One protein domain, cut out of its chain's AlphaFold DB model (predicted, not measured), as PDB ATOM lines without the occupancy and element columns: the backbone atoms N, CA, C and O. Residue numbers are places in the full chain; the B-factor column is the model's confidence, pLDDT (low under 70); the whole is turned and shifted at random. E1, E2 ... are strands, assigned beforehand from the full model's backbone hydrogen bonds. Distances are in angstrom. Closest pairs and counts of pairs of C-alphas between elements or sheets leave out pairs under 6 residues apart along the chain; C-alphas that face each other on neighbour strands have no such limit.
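Overview. This is residues 18 to 107 of the 108 residues of an uncharacterized protein of fungal sp. No.11243 (UniProt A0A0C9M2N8). A long two-stranded hairpin, E1 and E2, is folded sharply partway along both strands into a flat, loose V. Beyond the fold one arm is the bare hairpin with its loop, residues 59 to 67; in the other arm E3 lies along E2, and the unnamed opening stretch is tied to E1 by a short pairing. The printed part has 90 residues, with no named helix and three strands, E1, E2 and E3 along the chain, in one antiparallel sheet of order E1, E2, E3. Its class is all strand, though under half of its residues are in named elements; it is loose, with a radius of gyration of the C-alphas of 17.3 A, and spans 47 by 44 by 16 A.

Arrangement. The sheet is a meander, each strand the antiparallel neighbour of the one before. Edge strand E1, residues 42 to 58, forms a hairpin with inner strand E2, residues 68 to 83; N 44 and O 81 are within hydrogen-bond range at 2.8 A, as are N 58 and O 68 at 2.8 A. E1 bends by 112 degrees at residue 51, and E2 by 110 degrees at residue 76. E2 forms a second hairpin with edge strand E3, residues 95 to 100, where N 80 and O 97 are 2.7 A apart. Residues 27 to 28 pair antiparallel with residues 42 to 43 of E1, and residues 105 to 106 with residues 99 to 100 of E3.

Along the chain. E1 runs 28.7 A from C-alpha 42 at (-35.836, 44.761, 37.187) to C-alpha 58. E2 spans 29.2 A, and E3 spans 17.5 A to C-alpha 100 at (-43.307, 57.937, 53.682).

Size, cuts and confidence. The C-alphas farthest apart, of Val 63 and Gly 105, are 48.5 A apart. The printed part has no cut. The link from E2 to E3 is long. Confidence is under 70 at residues 18 to 41 and 61 to 64.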
ATOM      1  N   ARG A  18     -32.124  53.480  64.151       43.78
ATOM      2  CA  ARG A  18     -32.714  54.166  62.990       43.78
ATOM      3  C   ARG A  18     -31.788  53.911  61.796       43.78
ATOM      4  O   ARG A  18     -31.090  54.811  61.345       43.78
ATOM      5  N   ALA A  19     -31.703  52.665  61.350       45.53
ATOM      6  CA  ALA A  19     -30.944  52.283  60.177       45.53
ATOM      7  C   ALA A  19     -31.897  52.277  58.980       45.53
ATOM      8  O   ALA A  19     -32.999  51.726  59.026       45.53
ATOM      9  N   ALA A  20     -31.487  52.914  57.888       46.62
ATOM     10  CA  ALA A  20     -32.074  52.609  56.596       46.62
ATOM     11  C   ALA A  20     -31.594  51.202  56.216       46.62
ATOM     12  O   ALA A  20     -30.442  51.025  55.825       46.62
ATOM     13  N   ILE A  21     -32.448  50.193  56.398       51.16
ATOM     14  CA  ILE A  21     -32.174  48.850  55.888       51.16
ATOM     15  C   ILE A  21     -32.618  48.840  54.435       51.16
ATOM     16  O   ILE A  21     -33.797  48.665  54.131       51.16
ATOM     17  N   ASN A  22     -31.656  49.010  53.537       47.81
ATOM     18  CA  ASN A  22     -31.903  48.810  52.123       47.81
ATOM     19  C   ASN A  22     -32.036  47.307  51.869       47.81
ATOM     20  O   ASN A  22     -31.058  46.614  51.602       47.81
ATOM     21  N   VAL A  23     -33.251  46.790  52.003       51.34
ATOM     22  CA  VAL A  23     -33.584  45.497  51.414       51.34
ATOM     23  C   VAL A  23     -33.622  45.724  49.912       51.34
ATOM     24  O   VAL A  23     -34.252  46.672  49.465       51.34
ATOM     25  N   TYR A  24     -32.929  44.896  49.144       47.72
ATOM     26  CA  TYR A  24     -33.058  44.864  47.696       47.72
ATOM     27  C   TYR A  24     -33.644  43.508  47.361       47.72
ATOM     28  O   TYR A  24     -32.997  42.480  47.545       47.72
ATOM     29  N   ARG A  25     -34.902  43.496  46.928       50.12
ATOM     30  CA  ARG A  25     -35.459  42.328  46.263       50.12
ATOM     31  C   ARG A  25     -35.531  42.651  44.789       50.12
ATOM     32  O   ARG A  25     -36.292  43.530  44.402       50.12
ATOM     33  N   GLU A  26     -34.714  41.953  44.019       51.94
ATOM     34  CA  GLU A  26     -34.792  41.963  42.571       51.94
ATOM     35  C   GLU A  26     -35.831  40.927  42.149       51.94
ATOM     36  O   GLU A  26     -35.720  39.744  42.482       51.94
ATOM     37  N   TRP A  27     -36.870  41.379  41.456       55.56
ATOM     38  CA  TRP A  27     -37.739  40.478  40.710       55.56
ATOM     39  C   TRP A  27     -37.435  40.628  39.233       55.56
ATOM     40  O   TRP A  27     -37.668  41.685  38.648       55.56
ATOM     41  N   THR A  28     -36.951  39.544  38.647       54.56
ATOM     42  CA  THR A  28     -36.777  39.397  37.209       54.56
ATOM     43  C   THR A  28     -38.096  38.889  36.627       54.56
ATOM     44  O   THR A  28     -38.527  37.774  36.932       54.56
ATOM     45  N   ALA A  29     -38.786  39.706  35.830       54.53
ATOM     46  CA  ALA A  29     -39.989  39.256  35.127       54.53
ATOM     47  C   ALA A  29     -39.620  38.258  34.004       54.53
ATOM     48  O   ALA A  29     -38.545  38.380  33.413       54.53
ATOM     49  N   PRO A  30     -40.479  37.265  33.687       48.16
ATOM     50  CA  PRO A  30     -40.184  36.283  32.651       48.16
ATOM     51  C   PRO A  30     -40.014  36.939  31.275       48.16
ATOM     52  O   PRO A  30     -40.824  37.757  30.840       48.16
ATOM     53  N   HIS A  31     -38.941  36.526  30.606       56.03
ATOM     54  CA  HIS A  31     -38.464  36.990  29.310       56.03
ATOM     55  C   HIS A  31     -39.563  37.071  28.239       56.03
ATOM     56  O   HIS A  31     -40.268  36.093  27.970       56.03
ATOM     57  N   CYS A  32     -39.629  38.193  27.521       51.53
ATOM     58  CA  CYS A  32     -40.147  38.169  26.158       51.53
ATOM     59  C   CYS A  32     -39.109  37.461  25.262       51.53
ATOM     60  O   CYS A  32     -37.900  37.598  25.444       51.53
ATOM     61  N   ARG A  33     -39.581  36.626  24.333       43.28
ATOM     62  CA  ARG A  33     -38.773  35.661  23.566       43.28
ATOM     63  C   ARG A  33     -37.556  36.315  22.879       43.28
ATOM     64  O   ARG A  33     -37.742  37.097  21.955       43.28
ATOM     65  N   GLY A  34     -36.338  35.918  23.273       52.62
ATOM     66  CA  GLY A  34     -35.078  36.273  22.590       52.62
ATOM     67  C   GLY A  34     -34.049  37.075  23.402       52.62
ATOM     68  O   GLY A  34     -32.974  37.337  22.878       52.62
ATOM     69  N   GLN A  35     -34.350  37.439  24.650       51.38
ATOM     70  CA  GLN A  35     -33.471  38.233  25.520       51.38
ATOM     71  C   GLN A  35     -32.640  37.378  26.486       51.38
ATOM     72  O   GLN A  35     -33.089  36.319  26.933       51.38
ATOM     73  N   THR A  36     -31.425  37.836  26.799       54.81
ATOM     74  CA  THR A  36     -30.533  37.212  27.788       54.81
ATOM     75  C   THR A  36     -30.866  37.690  29.206       54.81
ATOM     76  O   THR A  36     -31.549  38.693  29.382       54.81
ATOM     77  N   ALA A  37     -30.398  36.989  30.247       54.47
ATOM     78  CA  ALA A  37     -30.691  37.342  31.645       54.47
ATOM     79  C   ALA A  37     -30.207  38.754  32.051       54.47
ATOM     80  O   ALA A  37     -30.709  39.311  33.021       54.47
ATOM     81  N   SER A  38     -29.266  39.347  31.306       55.16
ATOM     82  CA  SER A  38     -28.820  40.737  31.486       55.16
ATOM     83  C   SER A  38     -29.799  41.791  30.952       55.16
ATOM     84  O   SER A  38     -29.613  42.970  31.240       55.16
ATOM     85  N   ASP A  39     -30.827  41.383  30.201       54.72
ATOM     86  CA  ASP A  39     -31.764  42.266  29.484       54.72
ATOM     87  C   ASP A  39     -33.140  42.351  30.177       54.72
ATOM     88  O   ASP A  39     -34.111  42.889  29.634       54.72
ATOM     89  N   ALA A  40     -33.261  41.762  31.366       58.06
ATOM     90  CA  ALA A  40     -34.533  41.617  32.047       58.06
ATOM     91  C   ALA A  40     -34.958  42.892  32.787       58.06
ATOM     92  O   ALA A  40     -34.154  43.578  33.420       58.06
ATOM     93  N   ALA A  41     -36.262  43.172  32.748       61.41
ATOM     94  CA  ALA A  41     -36.849  44.237  33.541       61.41
ATOM     95  C   ALA A  41     -36.652  43.931  35.030       61.41
ATOM     96  O   ALA A  41     -36.980  42.830  35.489       61.41
ATOM     97  N   PHE A  42     -36.137  44.911  35.769       71.75
ATOM     98  CA  PHE A  42     -35.836  44.761  37.187       71.75
ATOM     99  C   PHE A  42     -36.722  45.670  38.034       71.75
ATOM    100  O   PHE A  42     -36.864  46.868  37.781       71.75
ATOM    101  N   LEU A  43     -37.323  45.074  39.061       79.94
ATOM    102  CA  LEU A  43     -38.027  45.768  40.131       79.94
ATOM    103  C   LEU A  43     -37.130  45.784  41.367       79.94
ATOM    104  O   LEU A  43     -36.659  44.736  41.794       79.94
ATOM    105  N   THR A  44     -36.922  46.960  41.946       82.00
ATOM    106  CA  THR A  44     -36.224  47.176  43.215       82.00
ATOM    107  C   THR A  44     -37.182  47.813  44.211       82.00
ATOM    108  O   THR A  44     -37.840  48.798  43.892       82.00
ATOM    109  N   VAL A  45     -37.234  47.293  45.437       82.38
ATOM    110  CA  VAL A  45     -37.995  47.893  46.542       82.38
ATOM    111  C   VAL A  45     -37.050  48.147  47.698       82.38
ATOM    112  O   VAL A  45     -36.568  47.190  48.282       82.38
ATOM    113  N   GLN A  46     -36.814  49.413  48.029       84.50
ATOM    114  CA  GLN A  46     -36.000  49.873  49.151       84.50
ATOM    115  C   GLN A  46     -36.906  50.274  50.318       84.50
ATOM    116  O   GLN A  46     -37.808  51.094  50.148       84.50
ATOM    117  N   PHE A  47     -36.629  49.773  51.521       84.06
ATOM    118  CA  PHE A  47     -37.273  50.241  52.751       84.06
ATOM    119  C   PHE A  47     -36.354  51.221  53.495       84.06
ATOM    120  O   PHE A  47     -35.137  51.060  53.526       84.06
ATOM    121  N   ARG A  48     -36.921  52.264  54.103       82.94
ATOM    122  CA  ARG A  48     -36.197  53.221  54.955       82.94
ATOM    123  C   ARG A  48     -36.834  53.247  56.338       82.94
ATOM    124  O   ARG A  48     -38.037  53.025  56.477       82.94
ATOM    125  N   LEU A  49     -36.021  53.555  57.353       81.38
ATOM    126  CA  LEU A  49     -36.439  53.534  58.762       81.38
ATOM    127  C   LEU A  49     -37.072  52.183  59.122       81.38
ATOM    128  O   LEU A  49     -38.205  52.128  59.594       81.38
ATOM    129  N   ALA A  50     -36.366  51.102  58.792       78.44
ATOM    130  CA  ALA A  50     -36.894  49.754  58.903       78.44
ATOM    131  C   ALA A  50     -36.378  49.055  60.163       78.44
ATOM    132  O   ALA A  50     -35.218  49.216  60.539       78.44
ATOM    133  N   ALA A  51     -37.243  48.266  60.791       76.44
ATOM    134  CA  ALA A  51     -36.929  47.451  61.953       76.44
ATOM    135  C   ALA A  51     -37.555  46.061  61.802       76.44
ATOM    136  O   ALA A  51     -38.696  45.928  61.351       76.44
ATOM    137  N   PHE A  52     -36.818  45.023  62.196       78.56
ATOM    138  CA  PHE A  52     -37.358  43.668  62.257       78.56
ATOM    139  C   PHE A  52     -38.377  43.558  63.387       78.56
ATOM    140  O   PHE A  52     -38.170  44.069  64.485       78.56
ATOM    141  N   THR A  53     -39.482  42.882  63.103       81.44
ATOM    142  CA  THR A  53     -40.596  42.705  64.045       81.44
ATOM    143  C   THR A  53     -40.790  41.258  64.447       81.44
ATOM    144  O   THR A  53     -41.176  40.984  65.580       81.44
ATOM    145  N   SER A  54     -40.487  40.322  63.551       79.94
ATOM    146  CA  SER A  54     -40.487  38.900  63.857       79.94
ATOM    147  C   SER A  54     -39.568  38.141  62.908       79.94
ATOM    148  O   SER A  54     -39.259  38.598  61.805       79.94
ATOM    149  N   GLN A  55     -39.139  36.974  63.367       85.12
ATOM    150  CA  GLN A  55     -38.381  35.997  62.605       85.12
ATOM    151  C   GLN A  55     -38.980  34.629  62.921       85.12
ATOM    152  O   GLN A  55     -39.205  34.313  64.092       85.12
ATOM    153  N   SER A  56     -39.251  33.829  61.898       81.81
ATOM    154  CA  SER A  56     -39.669  32.441  62.049       81.81
ATOM    155  C   SER A  56     -38.851  31.542  61.136       81.81
ATOM    156  O   SER A  56     -38.428  31.937  60.051       81.81
ATOM    157  N   PHE A  57     -38.619  30.323  61.607       82.44
ATOM    158  CA  PHE A  57     -37.947  29.279  60.854       82.44
ATOM    159  C   PHE A  57     -38.928  28.137  60.676       82.44
ATOM    160  O   PHE A  57     -39.503  27.648  61.649       82.44
ATOM    161  N   GLU A  58     -39.105  27.721  59.434       81.19
ATOM    162  CA  GLU A  58     -39.915  26.575  59.067       81.19
ATOM    163  C   GLU A  58     -38.997  25.564  58.397       81.19
ATOM    164  O   GLU A  58     -38.345  25.845  57.395       81.19
ATOM    165  N   GLY A  59     -38.901  24.380  58.983       74.38
ATOM    166  CA  GLY A  59     -38.145  23.273  58.426       74.38
ATOM    167  C   GLY A  59     -38.890  21.992  58.734       74.38
ATOM    168  O   GLY A  59     -39.293  21.772  59.874       74.38
ATOM    169  N   GLU A  60     -39.094  21.167  57.716       74.50
ATOM    170  CA  GLU A  60     -39.510  19.787  57.924       74.50
ATOM    171  C   GLU A  60     -38.258  18.920  58.077       74.50
ATOM    172  O   GLU A  60     -37.271  19.125  57.374       74.50
ATOM    173  N   ASP A  61     -38.316  17.893  58.927       68.00
ATOM    174  CA  ASP A  61     -37.252  16.880  59.050       68.00
ATOM    175  C   ASP A  61     -37.151  15.963  57.805       68.00
ATOM    176  O   ASP A  61     -36.456  14.944  57.803       68.00
ATOM    177  N   ASN A  62     -37.849  16.316  56.722       68.69
ATOM    178  CA  ASN A  62     -37.848  15.597  55.461       68.69
ATOM    179  C   ASN A  62     -36.576  15.916  54.664       68.69
ATOM    180  O   ASN A  62     -36.294  17.059  54.300       68.69
ATOM    181  N   VAL A  63     -35.812  14.866  54.359       68.88
ATOM    182  CA  VAL A  63     -34.580  14.949  53.568       68.88
ATOM    183  C   VAL A  63     -34.888  15.557  52.197       68.88
ATOM    184  O   VAL A  63     -35.558  14.937  51.375       68.88
ATOM    185  N   GLY A  64     -34.363  16.757  51.943       69.44
ATOM    186  CA  GLY A  64     -34.386  17.398  50.624       69.44
ATOM    187  C   GLY A  64     -35.138  18.727  50.540       69.44
ATOM    188  O   GLY A  64     -35.006  19.398  49.518       69.44
ATOM    189  N   ILE A  65     -35.864  19.146  51.582       71.69
ATOM    190  CA  ILE A  65     -36.454  20.491  51.634       71.69
ATOM    191  C   ILE A  65     -35.520  21.394  52.450       71.69
ATOM    192  O   ILE A  65     -35.304  21.129  53.633       71.69
ATOM    193  N   PRO A  66     -34.918  22.440  51.853       74.88
ATOM    194  CA  PRO A  66     -34.121  23.385  52.619       74.88
ATOM    195  C   PRO A  66     -35.024  24.126  53.621       74.88
ATOM    196  O   PRO A  66     -36.148  24.492  53.270       74.88
ATOM    197  N   PRO A  67     -34.554  24.368  54.856       76.50
ATOM    198  CA  PRO A  67     -35.312  25.151  55.820       76.50
ATOM    199  C   PRO A  67     -35.568  26.554  55.261       76.50
ATOM    200  O   PRO A  67     -34.693  27.169  54.650       76.50
ATOM    201  N   THR A  68     -36.781  27.050  55.475       82.69
ATOM    202  CA  THR A  68     -37.203  28.397  55.104       82.69
ATOM    203  C   THR A  68     -37.107  29.313  56.315       82.69
ATOM    204  O   THR A  68     -37.529  28.971  57.419       82.69
ATOM    205  N   GLU A  69     -36.568  30.504  56.100       82.31
ATOM    206  CA  GLU A  69     -36.562  31.586  57.078       82.31
ATOM    207  C   GLU A  69     -37.506  32.693  56.605       82.31
ATOM    208  O   GLU A  69     -37.405  33.169  55.472       82.31
ATOM    209  N   SER A  70     -38.416  33.114  57.479       81.25
ATOM    210  CA  SER A  70     -39.306  34.249  57.252       81.25
ATOM    211  C   SER A  70     -38.952  35.387  58.202       81.25
ATOM    212  O   SER A  70     -38.936  35.221  59.419       81.25
ATOM    213  N   LEU A  71     -38.696  36.568  57.637       82.19
ATOM    214  CA  LEU A  71     -38.404  37.802  58.366       82.19
ATOM    215  C   LEU A  71     -39.514  38.820  58.108       82.19
ATOM    216  O   LEU A  71     -39.791  39.158  56.957       82.19
ATOM    217  N   SER A  72     -40.114  39.347  59.174       81.62
ATOM    218  CA  SER A  72     -41.078  40.448  59.090       81.62
ATOM    219  C   SER A  72     -40.430  41.758  59.502       81.62
ATOM    220  O   SER A  72     -39.711  41.831  60.501       81.62
ATOM    221  N   LEU A  73     -40.736  42.824  58.771       81.00
ATOM    222  CA  LEU A  73     -40.184  44.153  58.989       81.00
ATOM    223  C   LEU A  73     -41.282  45.218  58.978       81.00
ATOM    224  O   LEU A  73     -42.218  45.164  58.186       81.00
ATOM    225  N   GLN A  74     -41.152  46.185  59.880       84.62
ATOM    226  CA  GLN A  74     -41.860  47.458  59.828       84.62
ATOM    227  C   GLN A  74     -40.941  48.490  59.191       84.62
ATOM    228  O   GLN A  74     -39.729  48.438  59.389       84.62
ATOM    229  N   TYR A  75     -41.507  49.427  58.438       86.25
ATOM    230  CA  TYR A  75     -40.762  50.487  57.770       86.25
ATOM    231  C   TYR A  75     -41.544  51.799  57.809       86.25
ATOM    232  O   TYR A  75     -42.775  51.806  57.773       86.25
ATOM    233  N   GLY A  76     -40.818  52.914  57.887       87.94
ATOM    234  CA  GLY A  76     -41.401  54.257  57.866       87.94
ATOM    235  C   GLY A  76     -41.533  54.850  56.463       87.94
ATOM    236  O   GLY A  76     -42.307  55.780  56.251       87.94
ATOM    237  N   ALA A  77     -40.772  54.337  55.496       88.38
ATOM    238  CA  ALA A  77     -40.898  54.736  54.101       88.38
ATOM    239  C   ALA A  77     -40.451  53.619  53.154       88.38
ATOM    240  O   ALA A  77     -39.641  52.769  53.531       88.38
ATOM    241  N   SER A  78     -40.945  53.641  51.921       90.06
ATOM    242  CA  SER A  78     -40.508  52.748  50.850       90.06
ATOM    243  C   SER A  78     -40.280  53.514  49.550       90.06
ATOM    244  O   SER A  78     -40.925  54.528  49.286       90.06
ATOM    245  N   VAL A  79     -39.338  53.028  48.748       90.56
ATOM    246  CA  VAL A  79     -39.080  53.494  47.384       90.56
ATOM    247  C   VAL A  79     -39.073  52.276  46.477       90.56
ATOM    248  O   VAL A  79     -38.351  51.313  46.718       90.56
ATOM    249  N   ILE A  80     -39.891  52.318  45.440       88.50
ATOM    250  CA  ILE A  80     -40.028  51.293  44.418       88.50
ATOM    251  C   ILE A  80     -39.455  51.868  43.125       88.50
ATOM    252  O   ILE A  80     -39.848  52.949  42.694       88.50
ATOM    253  N   SER A  81     -38.527  51.146  42.511       87.38
ATOM    254  CA  SER A  81     -37.955  51.475  41.209       87.38
ATOM    255  C   SER A  81     -38.189  50.316  40.257       87.38
ATOM    256  O   SER A  81     -37.860  49.176  40.580       87.38
ATOM    257  N   PHE A  82     -38.765  50.600  39.097       85.88
ATOM    258  CA  PHE A  82     -38.951  49.636  38.026       85.88
ATOM    259  C   PHE A  82     -38.240  50.129  36.778       85.88
ATOM    260  O   PHE A  82     -38.548  51.209  36.278       85.88
ATOM    261  N   THR A  83     -37.338  49.317  36.247       85.50
ATOM    262  CA  THR A  83     -36.669  49.609  34.983       85.50
ATOM    263  C   THR A  83     -37.229  48.690  33.908       85.50
ATOM    264  O   THR A  83     -36.935  47.491  33.925       85.50
ATOM    265  N   PRO A  84     -38.058  49.209  32.987       81.81
ATOM    266  CA  PRO A  84     -38.560  48.416  31.878       81.81
ATOM    267  C   PRO A  84     -37.450  48.115  30.871       81.81
ATOM    268  O   PRO A  84     -36.508  48.890  30.715       81.81
ATOM    269  N   SER A  85     -37.616  47.036  30.113       80.81
ATOM    270  CA  SER A  85     -36.794  46.763  28.931       80.81
ATOM    271  C   SER A  85     -37.442  47.382  27.689       80.81
ATOM    272  O   SER A  85     -38.661  47.319  27.507       80.81
ATOM    273  N   ARG A  86     -36.633  47.981  26.812       78.88
ATOM    274  CA  ARG A  86     -37.053  48.418  25.475       78.88
ATOM    275  C   ARG A  86     -37.288  47.208  24.565       78.88
ATOM    276  O   ARG A  86     -36.930  46.076  24.887       78.88
ATOM    277  N   ALA A  87     -37.854  47.459  23.383       78.94
ATOM    278  CA  ALA A  87     -38.073  46.427  22.365       78.94
ATOM    279  C   ALA A  87     -36.771  45.748  21.891       78.94
ATOM    280  O   ALA A  87     -36.811  44.599  21.460       78.94
ATOM    281  N   ASP A  88     -35.631  46.437  21.992       79.44
ATOM    282  CA  ASP A  88     -34.297  45.905  21.682       79.44
ATOM    283  C   ASP A  88     -33.632  45.171  22.864       79.44
ATOM    284  O   ASP A  88     -32.525  44.664  22.718       79.44
ATOM    285  N   GLY A  89     -34.295  45.094  24.024       73.19
ATOM    286  CA  GLY A  89     -33.769  44.491  25.254       73.19
ATOM    287  C   GLY A  89     -32.879  45.379  26.101       73.19
ATOM    288  O   GLY A  89     -32.540  44.998  27.215       73.19
ATOM    289  N   THR A  90     -32.568  46.593  25.654       79.12
ATOM    290  CA  THR A  90     -31.829  47.532  26.497       79.12
ATOM    291  C   THR A  90     -32.715  48.078  27.624       79.12
ATOM    292  O   THR A  90     -33.918  48.279  27.424       79.12
ATOM    293  N   PRO A  91     -32.157  48.373  28.809       80.31
ATOM    294  CA  PRO A  91     -32.916  48.980  29.896       80.31
ATOM    295  C   PRO A  91     -33.335  50.412  29.540       80.31
ATOM    296  O   PRO A  91     -32.516  51.226  29.104       80.31
ATOM    297  N   ALA A  92     -34.619  50.720  29.713       84.94
ATOM    298  CA  ALA A  92     -35.175  52.065  29.609       84.94
ATOM    299  C   ALA A  92     -34.866  52.910  30.859       84.94
ATOM    300  O   ALA A  92     -34.191  52.449  31.778       84.94
ATOM    301  N   ASP A  93     -35.351  54.154  30.895       88.88
ATOM    302  CA  ASP A  93     -35.213  54.979  32.094       88.88
ATOM    303  C   ASP A  93     -36.036  54.378  33.250       88.88
ATOM    304  O   ASP A  93     -37.193  53.989  33.037       88.88
ATOM    305  N   PRO A  94     -35.473  54.292  34.469       87.69
ATOM    306  CA  PRO A  94     -36.199  53.783  35.622       87.69
ATOM    307  C   PRO A  94     -37.407  54.654  35.973       87.69
ATOM    308  O   PRO A  94     -37.324  55.880  36.045       87.69
ATOM    309  N   ILE A  95     -38.522  53.998  36.277       89.81
ATOM    310  CA  ILE A  95     -39.718  54.608  36.849       89.81
ATOM    311  C   ILE A  95     -39.627  54.444  38.364       89.81
ATOM    312  O   ILE A  95     -39.635  53.322  38.872       89.81
ATOM    313  N   VAL A  96     -39.549  55.561  39.087       91.56
ATOM    314  CA  VAL A  96     -39.375  55.577  40.546       91.56
ATOM    315  C   VAL A  96     -40.607  56.173  41.219       91.56
ATOM    316  O   VAL A  96     -41.114  57.213  40.805       91.56
ATOM    317  N   SER A  97     -41.080  55.519  42.278       92.81
ATOM    318  CA  SER A  97     -42.144  56.009  43.153       92.81
ATOM    319  C   SER A  97     -41.806  55.683  44.601       92.81
ATOM    320  O   SER A  97     -41.255  54.623  44.886       92.81
ATOM    321  N   GLY A  98     -42.133  56.564  45.537       93.31
ATOM    322  CA  GLY A  98     -41.868  56.327  46.949       93.31
ATOM    323  C   GLY A  98     -42.863  57.028  47.854       93.31
ATOM    324  O   GLY A  98     -43.402  58.075  47.499       93.31
ATOM    325  N   TRP A  99     -43.088  56.454  49.033       94.19
ATOM    326  CA  TRP A  99     -44.009  56.978  50.038       94.19
ATOM    327  C   TRP A  99     -43.438  56.850  51.450       94.19
ATOM    328  O   TRP A  99     -42.808  55.849  51.793       94.19
ATOM    329  N   SER A 100     -43.675  57.868  52.273       92.50
ATOM    330  CA  SER A 100     -43.307  57.937  53.682       92.50
ATOM    331  C   SER A 100     -44.571  57.969  54.523       92.50
ATOM    332  O   SER A 100     -45.333  58.929  54.458       92.50
ATOM    333  N   SER A 101     -44.773  56.948  55.354       89.31
ATOM    334  CA  SER A 101     -45.817  56.965  56.382       89.31
ATOM    335  C   SER A 101     -45.447  57.871  57.558       89.31
ATOM    336  O   SER A 101     -46.325  58.327  58.279       89.31
ATOM    337  N   VAL A 102     -44.155  58.174  57.735       87.00
ATOM    338  CA  VAL A 102     -43.667  59.090  58.780       87.00
ATOM    339  C   VAL A 102     -43.982  60.546  58.446       87.00
ATOM    340  O   VAL A 102     -44.312  61.318  59.341       87.00
ATOM    341  N   ASN A 103     -43.876  60.916  57.168       89.69
ATOM    342  CA  ASN A 103     -44.100  62.288  56.701       89.69
ATOM    343  C   ASN A 103     -45.442  62.467  55.976       89.69
ATOM    344  O   ASN A 103     -45.705  63.563  55.494       89.69
ATOM    345  N   ASP A 104     -46.237  61.399  55.865       91.56
ATOM    346  CA  ASP A 104     -47.507  61.344  55.130       91.56
ATOM    347  C   ASP A 104     -47.411  61.933  53.711       91.56
ATOM    348  O   ASP A 104     -48.117  62.868  53.332       91.56
ATOM    349  N   GLY A 105     -46.451  61.435  52.927       92.88
ATOM    350  CA  GLY A 105     -46.181  62.018  51.618       92.88
ATOM    351  C   GLY A 105     -45.145  61.281  50.773       92.88
ATOM    352  O   GLY A 105     -44.546  60.298  51.221       92.88
ATOM    353  N   PRO A 106     -44.913  61.759  49.537       92.00
ATOM    354  CA  PRO A 106     -43.945  61.163  48.627       92.00
ATOM    355  C   PRO A 106     -42.507  61.265  49.156       92.00
ATOM    356  O   PRO A 106     -42.137  62.219  49.846       92.00
ATOM    357  N   VAL A 107     -41.684  60.273  48.811       82.62
ATOM    358  CA  VAL A 107     -40.245  60.237  49.132       82.62
ATOM    359  C   VAL A 107     -39.455  60.631  47.892       82.62
ATOM    360  O   VAL A 107     -39.606  59.991  46.853       82.62
TER     361      VAL A 107